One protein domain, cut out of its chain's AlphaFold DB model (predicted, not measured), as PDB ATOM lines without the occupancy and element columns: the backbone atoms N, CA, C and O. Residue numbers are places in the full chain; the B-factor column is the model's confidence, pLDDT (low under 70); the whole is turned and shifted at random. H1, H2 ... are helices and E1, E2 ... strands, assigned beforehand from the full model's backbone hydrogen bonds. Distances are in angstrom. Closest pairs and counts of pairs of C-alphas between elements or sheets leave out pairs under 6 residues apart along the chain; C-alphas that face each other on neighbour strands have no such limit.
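What this domain is: This is residues 177 to 190 and 213 to 259 of the 593 residues of the protein "MADF domain-containing protein" of Camponotus floridanus (UniProt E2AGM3). Look for a helix, H2, whose last turns lie between a small two-strand hairpin, E1 and E2, and a second helix, H1; the contacts among these three parts are few. H1 and H2 run opposite ways, joined by a long loop of which residues 231 to 236 stick out. The printed part has 61 residues, with E1, E2, H1 and H2 in that order; the sheet E1 - E2 is antiparallel and the class is mixed, helices and strands. It is only just compact, close to loose, with a radius of gyration of the C-alphas of 12.5 A and spans of 35 by 29 by 18 A.

Where its parts are: Find C-alpha 177 at (135.850, 180.735, 77.129); there E1 begins, residues 177 to 180. E2 follows, residues 186 to 190, 13.3 A long. After the cut, H1 takes residues 214 to 224, 15.8 A. H2, residues 240 to 253, runs 20.0 A to C-alpha 253 at (145.280, 181.049, 85.988).

How they stand to each other: E1 and E2 form a hairpin, antiparallel at 150 degrees; look at N 179 and O 187, 2.9 A apart, within hydrogen-bond range. The closest C-alphas of E2 and H2, those of Thr 187 and Asn 252, are 7.1 A apart. H2 only just touches H1, with 3 pairs of C-alphas within 8 A and with its residue 250 alone; the closest C-alphas, Phe 221 and Ile 250, are 6.5 A apart. Their lines stand at a steep tilt of 46 degrees, opposite ways. E1 is apart from H1 and from H2. In H1 every O i to N i+4 pair is within hydrogen-bond range, in H2 9 of 10.

The domain as a whole: The C-alphas farthest apart, Val 177 and Ser 232, are 35.8 A apart. Residues 191 to 212 are not printed, and C-alphas 190 and 213 are 19.4 A apart across the cut. The link from H1 to H2 is long, with 15 residues. Look for low confidence, pLDDT under 70, at residues 181, 183 to 185 and 237.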
ATOM      1  N   VAL A 177     135.263 179.971  78.238       78.94
ATOM      2  CA  VAL A 177     135.850 180.735  77.129       78.94
ATOM      3  C   VAL A 177     137.269 180.219  76.887       78.94
ATOM      4  O   VAL A 177     138.041 180.032  77.828       78.94
ATOM      5  N   ILE A 178     137.631 180.000  75.622       79.19
ATOM      6  CA  ILE A 178     138.995 179.636  75.228       79.19
ATOM      7  C   ILE A 178     139.791 180.922  74.981       79.19
ATOM      8  O   ILE A 178     139.509 181.659  74.042       79.19
ATOM      9  N   ASN A 179     140.795 181.184  75.818       76.38
ATOM     10  CA  ASN A 179     141.750 182.274  75.637       76.38
ATOM     11  C   ASN A 179     143.043 181.738  75.013       76.38
ATOM     12  O   ASN A 179     143.590 180.752  75.503       76.38
ATOM     13  N   VAL A 180     143.576 182.412  73.998       78.62
ATOM     14  CA  VAL A 180     144.913 182.135  73.444       78.62
ATOM     15  C   VAL A 180     145.806 183.326  73.777       78.62
ATOM     16  O   VAL A 180     145.413 184.461  73.521       78.62
ATOM     17  N   ASP A 181     146.957 183.087  74.408       69.19
ATOM     18  CA  ASP A 181     147.906 184.155  74.752       69.19
ATOM     19  C   ASP A 181     148.947 184.425  73.647       69.19
ATOM     20  O   ASP A 181     149.003 183.735  72.627       69.19
ATOM     21  N   GLU A 182     149.783 185.447  73.853       74.25
ATOM     22  CA  GLU A 182     150.841 185.871  72.920       74.25
ATOM     23  C   GLU A 182     151.894 184.778  72.646       74.25
ATOM     24  O   GLU A 182     152.578 184.820  71.626       74.25
ATOM     25  N   ASN A 183     151.994 183.766  73.517       64.44
ATOM     26  CA  ASN A 183     152.867 182.600  73.354       64.44
ATOM     27  C   ASN A 183     152.144 181.416  72.676       64.44
ATOM     28  O   ASN A 183     152.649 180.292  72.690       64.44
ATOM     29  N   ALA A 184     150.956 181.656  72.108       66.56
ATOM     30  CA  ALA A 184     150.040 180.666  71.544       66.56
ATOM     31  C   ALA A 184     149.563 179.584  72.540       66.56
ATOM     32  O   ALA A 184     149.124 178.505  72.128       66.56
ATOM     33  N   VAL A 185     149.600 179.851  73.853       67.00
ATOM     34  CA  VAL A 185     149.114 178.903  74.867       67.00
ATOM     35  C   VAL A 185     147.596 179.008  74.993       67.00
ATOM     36  O   VAL A 185     147.039 180.007  75.454       67.00
ATOM     37  N   VAL A 186     146.916 177.931  74.603       70.44
ATOM     38  CA  VAL A 186     145.459 177.793  74.697       70.44
ATOM     39  C   VAL A 186     145.061 177.481  76.143       70.44
ATOM     40  O   VAL A 186     145.411 176.433  76.680       70.44
ATOM     41  N   THR A 187     144.312 178.385  76.776       73.38
ATOM     42  CA  THR A 187     143.849 178.278  78.167       73.38
ATOM     43  C   THR A 187     142.323 178.345  78.226       73.38
ATOM     44  O   THR A 187     141.721 179.324  77.789       73.38
ATOM     45  N   MET A 188     141.682 177.330  78.809       79.81
ATOM     46  CA  MET A 188     140.243 177.354  79.092       79.81
ATOM     47  C   MET A 188     139.980 178.131  80.389       79.81
ATOM     48  O   MET A 188     140.380 177.693  81.467       79.81
ATOM     49  N   ARG A 189     139.306 179.276  80.281       77.00
ATOM     50  CA  ARG A 189     138.831 180.091  81.409       77.00
ATOM     51  C   ARG A 189     137.348 179.841  81.657       77.00
ATOM     52  O   ARG A 189     136.634 179.400  80.756       77.00
ATOM     53  N   LYS A 190     136.869 180.165  82.860       81.62
ATOM     54  CA  LYS A 190     135.429 180.305  83.100       81.62
ATOM     55  C   LYS A 190     134.944 181.648  82.563       81.62
ATOM     56  O   LYS A 190     135.647 182.651  82.659       81.62
ATOM     57  N   THR A 213     143.296 184.177 100.074       80.50
ATOM     58  CA  THR A 213     144.137 185.318  99.705       80.50
ATOM     59  C   THR A 213     144.878 185.059  98.392       80.50
ATOM     60  O   THR A 213     145.097 183.923  97.967       80.50
ATOM     61  N   GLN A 214     145.315 186.138  97.741       82.50
ATOM     62  CA  GLN A 214     146.133 186.074  96.527       82.50
ATOM     63  C   GLN A 214     147.395 185.209  96.705       82.50
ATOM     64  O   GLN A 214     147.840 184.554  95.761       82.50
ATOM     65  N   ASP A 215     147.955 185.199  97.915       85.38
ATOM     66  CA  ASP A 215     149.170 184.464  98.235       85.38
ATOM     67  C   ASP A 215     148.868 182.982  98.560       85.38
ATOM     68  O   ASP A 215     149.620 182.119  98.112       85.38
ATOM     69  N   GLU A 216     147.731 182.651  99.194       88.25
ATOM     70  CA  GLU A 216     147.226 181.261  99.306       88.25
ATOM     71  C   GLU A 216     146.978 180.627  97.927       88.25
ATOM     72  O   GLU A 216     147.445 179.519  97.658       88.25
ATOM     73  N   LEU A 217     146.305 181.349  97.021       87.50
ATOM     74  CA  LEU A 217     146.068 180.895  95.643       87.50
ATOM     75  C   LEU A 217     147.385 180.643  94.896       87.50
ATOM     76  O   LEU A 217     147.531 179.634  94.202       87.50
ATOM     77  N   LEU A 218     148.376 181.524  95.068       91.25
ATOM     78  CA  LEU A 218     149.704 181.355  94.480       91.25
ATOM     79  C   LEU A 218     150.436 180.136  95.062       91.25
ATOM     80  O   LEU A 218     151.076 179.392  94.316       91.25
ATOM     81  N   ILE A 219     150.331 179.903  96.372       91.25
ATOM     82  CA  ILE A 219     150.925 178.735  97.031       91.25
ATOM     83  C   ILE A 219     150.282 177.446  96.521       91.25
ATOM     84  O   ILE A 219     151.018 176.523  96.176       91.25
ATOM     85  N   GLU A 220     148.957 177.392  96.376       88.94
ATOM     86  CA  GLU A 220     148.259 176.225  95.828       88.94
ATOM     87  C   GLU A 220     148.671 175.944  94.374       88.94
ATOM     88  O   GLU A 220     149.054 174.823  94.021       88.94
ATOM     89  N   PHE A 221     148.687 176.979  93.531       89.06
ATOM     90  CA  PHE A 221     149.078 176.855  92.128       89.06
ATOM     91  C   PHE A 221     150.541 176.433  91.928       89.06
ATOM     92  O   PHE A 221     150.836 175.770  90.927       89.06
ATOM     93  N   VAL A 222     151.446 176.772  92.853       90.12
ATOM     94  CA  VAL A 222     152.828 176.262  92.850       90.12
ATOM     95  C   VAL A 222     152.905 174.855  93.455       90.12
ATOM     96  O   VAL A 222     153.598 174.008  92.892       90.12
ATOM     97  N   ARG A 223     152.161 174.557  94.530       87.81
ATOM     98  CA  ARG A 223     152.092 173.232  95.177       87.81
ATOM     99  C   ARG A 223     151.742 172.137  94.173       87.81
ATOM    100  O   ARG A 223     152.474 171.155  94.061       87.81
ATOM    101  N   ILE A 224     150.693 172.356  93.378       86.94
ATOM    102  CA  ILE A 224     150.249 171.449  92.305       86.94
ATOM    103  C   ILE A 224     151.355 171.236  91.248       86.94
ATOM    104  O   ILE A 224     151.538 170.131  90.733       86.94
ATOM    105  N   ARG A 225     152.138 172.275  90.932       86.69
ATOM    106  CA  ARG A 225     153.151 172.272  89.863       86.69
ATOM    107  C   ARG A 225     154.530 171.842  90.368       86.69
ATOM    108  O   ARG A 225     155.476 172.630  90.388       86.69
ATOM    109  N   ARG A 226     154.662 170.550  90.701       82.81
ATOM    110  CA  ARG A 226     155.903 169.925  91.220       82.81
ATOM    111  C   ARG A 226     157.180 170.353  90.480       82.81
ATOM    112  O   ARG A 226     158.155 170.683  91.140       82.81
ATOM    113  N   GLY A 227     157.172 170.474  89.147       82.69
ATOM    114  CA  GLY A 227     158.334 170.916  88.348       82.69
ATOM    115  C   GLY A 227     158.945 172.288  88.710       82.69
ATOM    116  O   GLY A 227     160.079 172.577  88.316       82.69
ATOM    117  N   LEU A 228     158.234 173.127  89.476       86.00
ATOM    118  CA  LEU A 228     158.728 174.414  89.980       86.00
ATOM    119  C   LEU A 228     159.540 174.305  91.285       86.00
ATOM    120  O   LEU A 228     160.387 175.165  91.543       86.00
ATOM    121  N   TRP A 229     159.305 173.276  92.105       83.94
ATOM    122  CA  TRP A 229     159.851 173.171  93.469       83.94
ATOM    123  C   TRP A 229     160.491 171.815  93.796       83.94
ATOM    124  O   TRP A 229     161.496 171.769  94.512       83.94
ATOM    125  N   ASP A 230     159.960 170.730  93.240       83.25
ATOM    126  CA  ASP A 230     160.447 169.368  93.407       83.25
ATOM    127  C   ASP A 230     161.677 169.118  92.530       83.25
ATOM    128  O   ASP A 230     161.603 168.951  91.311       83.25
ATOM    129  N   HIS A 231     162.844 169.107  93.171       74.25
ATOM    130  CA  HIS A 231     164.118 168.805  92.527       74.25
ATOM    131  C   HIS A 231     164.534 167.332  92.664       74.25
ATOM    132  O   HIS A 231     165.652 166.991  92.282       74.25
ATOM    133  N   SER A 232     163.649 166.462  93.169       74.62
ATOM    134  CA  SER A 232     163.789 165.011  93.005       74.62
ATOM    135  C   SER A 232     163.348 164.543  91.610       74.62
ATOM    136  O   SER A 232     163.601 163.395  91.250       74.62
ATOM    137  N   LEU A 233     162.706 165.420  90.825       76.12
ATOM    138  CA  LEU A 233     162.334 165.181  89.430       76.12
ATOM    139  C   LEU A 233     163.560 165.206  88.489       76.12
ATOM    140  O   LEU A 233     164.506 165.975  88.712       76.12
ATOM    141  N   PRO A 234     163.557 164.401  87.409       74.50
ATOM    142  CA  PRO A 234     164.695 164.269  86.504       74.50
ATOM    143  C   PRO A 234     165.020 165.574  85.759       74.50
ATOM    144  O   PRO A 234     164.172 166.438  85.530       74.50
ATOM    145  N   THR A 235     166.276 165.717  85.322       71.44
ATOM    146  CA  THR A 235     166.770 166.923  84.619       71.44
ATOM    147  C   THR A 235     165.956 167.274  83.364       71.44
ATOM    148  O   THR A 235     165.790 168.454  83.064       71.44
ATOM    149  N   SER A 236     165.378 166.273  82.696       70.50
ATOM    150  CA  SER A 236     164.468 166.403  81.549       70.50
ATOM    151  C   SER A 236     163.144 167.119  81.859       70.50
ATOM    152  O   SER A 236     162.494 167.619  80.940       70.50
ATOM    153  N   GLU A 237     162.718 167.189  83.121       68.94
ATOM    154  CA  GLU A 237     161.461 167.829  83.544       68.94
ATOM    155  C   GLU A 237     161.671 169.225  84.138       68.94
ATOM    156  O   GLU A 237     160.816 170.093  83.990       68.94
ATOM    157  N   ARG A 238     162.844 169.480  84.726       74.62
ATOM    158  CA  ARG A 238     163.199 170.748  85.394       74.62
ATOM    159  C   ARG A 238     163.966 171.752  84.512       74.62
ATOM    160  O   ARG A 238     164.640 172.633  85.062       74.62
ATOM    161  N   THR A 239     163.893 171.612  83.183       83.31
ATOM    162  CA  THR A 239     164.538 172.505  82.194       83.31
ATOM    163  C   THR A 239     163.977 173.933  82.259       83.31
ATOM    164  O   THR A 239     162.864 174.141  82.743       83.31
ATOM    165  N   ARG A 240     164.731 174.933  81.764       81.06
ATOM    166  CA  ARG A 240     164.298 176.348  81.773       81.06
ATOM    167  C   ARG A 240     162.942 176.524  81.083       81.06
ATOM    168  O   ARG A 240     162.005 176.996  81.708       81.06
ATOM    169  N   LEU A 241     162.819 176.018  79.853       82.31
ATOM    170  CA  LEU A 241     161.595 176.101  79.046       82.31
ATOM    171  C   LEU A 241     160.369 175.500  79.757       82.31
ATOM    172  O   LEU A 241     159.316 176.131  79.791       82.31
ATOM    173  N   LYS A 242     160.505 174.323  80.388       82.75
ATOM    174  CA  LYS A 242     159.405 173.710  81.154       82.75
ATOM    175  C   LYS A 242     159.022 174.537  82.383       82.75
ATOM    176  O   LYS A 242     157.844 174.637  82.698       82.75
ATOM    177  N   LYS A 243     159.989 175.159  83.064       86.81
ATOM    178  CA  LYS A 243     159.710 176.030  84.217       86.81
ATOM    179  C   LYS A 243     159.030 177.331  83.821       86.81
ATOM    180  O   LYS A 243     158.083 177.716  84.490       86.81
ATOM    181  N   ASP A 244     159.480 177.991  82.760       85.81
ATOM    182  CA  ASP A 244     158.850 179.231  82.300       85.81
ATOM    183  C   ASP A 244     157.448 178.975  81.719       85.81
ATOM    184  O   ASP A 244     156.530 179.733  82.017       85.81
ATOM    185  N   SER A 245     157.229 177.836  81.051       86.00
ATOM    186  CA  SER A 245     155.886 177.350  80.691       86.00
ATOM    187  C   SER A 245     154.993 177.122  81.924       86.00
ATOM    188  O   SER A 245     153.879 177.639  81.971       86.00
ATOM    189  N   LEU A 246     155.489 176.448  82.971       89.44
ATOM    190  CA  LEU A 246     154.752 176.268  84.234       89.44
ATOM    191  C   LEU A 246     154.485 177.592  84.978       89.44
ATOM    192  O   LEU A 246     153.505 177.675  85.716       89.44
ATOM    193  N   TRP A 247     155.317 178.625  84.797       90.25
ATOM    194  CA  TRP A 247     155.033 179.977  85.294       90.25
ATOM    195  C   TRP A 247     153.973 180.695  84.450       90.25
ATOM    196  O   TRP A 247     153.107 181.346  85.031       90.25
ATOM    197  N   GLN A 248     153.982 180.537  83.122       86.31
ATOM    198  CA  GLN A 248     152.929 181.061  82.245       86.31
ATOM    199  C   GLN A 248     151.563 180.440  82.580       86.31
ATOM    200  O   GLN A 248     150.576 181.160  82.675       86.31
ATOM    201  N   GLU A 249     151.497 179.136  82.882       86.88
ATOM    202  CA  GLU A 249     150.251 178.519  83.365       86.88
ATOM    203  C   GLU A 249     149.712 179.169  84.658       86.88
ATOM    204  O   GLU A 249     148.500 179.189  84.873       86.88
ATOM    205  N   ILE A 250     150.587 179.673  85.540       88.69
ATOM    206  CA  ILE A 250     150.178 180.375  86.769       88.69
ATOM    207  C   ILE A 250     149.677 181.783  86.430       88.69
ATOM    208  O   ILE A 250     148.625 182.173  86.927       88.69
ATOM    209  N   VAL A 251     150.370 182.521  85.555       87.50
ATOM    210  CA  VAL A 251     149.914 183.830  85.037       87.50
ATOM    211  C   VAL A 251     148.523 183.711  84.411       87.50
ATOM    212  O   VAL A 251     147.620 184.485  84.737       87.50
ATOM    213  N   ASN A 252     148.323 182.695  83.572       84.38
ATOM    214  CA  ASN A 252     147.069 182.486  82.857       84.38
ATOM    215  C   ASN A 252     145.919 182.096  83.803       84.38
ATOM    216  O   ASN A 252     144.786 182.486  83.528       84.38
ATOM    217  N   ALA A 253     146.219 181.407  84.916       84.00
ATOM    218  CA  ALA A 253     145.280 181.049  85.988       84.00
ATOM    219  C   ALA A 253     145.009 182.177  87.012       84.00
ATOM    220  O   ALA A 253     144.062 182.077  87.786       84.00
ATOM    221  N   PHE A 254     145.803 183.252  86.999       83.50
ATOM    222  CA  PHE A 254     145.473 184.551  87.610       83.50
ATOM    223  C   PHE A 254     144.788 185.496  86.600       83.50
ATOM    224  O   PHE A 254     144.790 186.715  86.778       83.50
ATOM    225  N   ASP A 255     144.260 184.951  85.502       74.19
ATOM    226  CA  ASP A 255     143.612 185.653  84.389       74.19
ATOM    227  C   ASP A 255     144.424 186.798  83.751       74.19
ATOM    228  O   ASP A 255     143.881 187.648  83.048       74.19
ATOM    229  N   GLY A 256     145.750 186.805  83.933       70.75
ATOM    230  CA  GLY A 256     146.626 187.889  83.477       70.75
ATOM    231  C   GLY A 256     146.603 189.147  84.358       70.75
ATOM    232  O   GLY A 256     147.242 190.135  84.014       70.75
ATOM    233  N   SER A 257     145.939 189.118  85.522       73.62
ATOM    234  CA  SER A 257     145.906 190.236  86.489       73.62
ATOM    235  C   SER A 257     147.273 190.594  87.103       73.62
ATOM    236  O   SER A 257     147.402 191.591  87.815       73.62
ATOM    237  N   LEU A 258     148.299 189.775  86.850       79.19
ATOM    238  CA  LEU A 258     149.659 189.892  87.368       79.19
ATOM    239  C   LEU A 258     150.642 189.491  86.268       79.19
ATOM    240  O   LEU A 258     150.449 188.463  85.620       79.19
ATOM    241  N   SER A 259     151.734 190.240  86.105       86.06
ATOM    242  CA  SER A 259     152.816 189.824  85.205       86.06
ATOM    243  C   SER A 259     153.559 188.595  85.749       86.06
ATOM    244  O   SER A 259     153.512 188.287  86.950       86.06
TER     245      SER A 259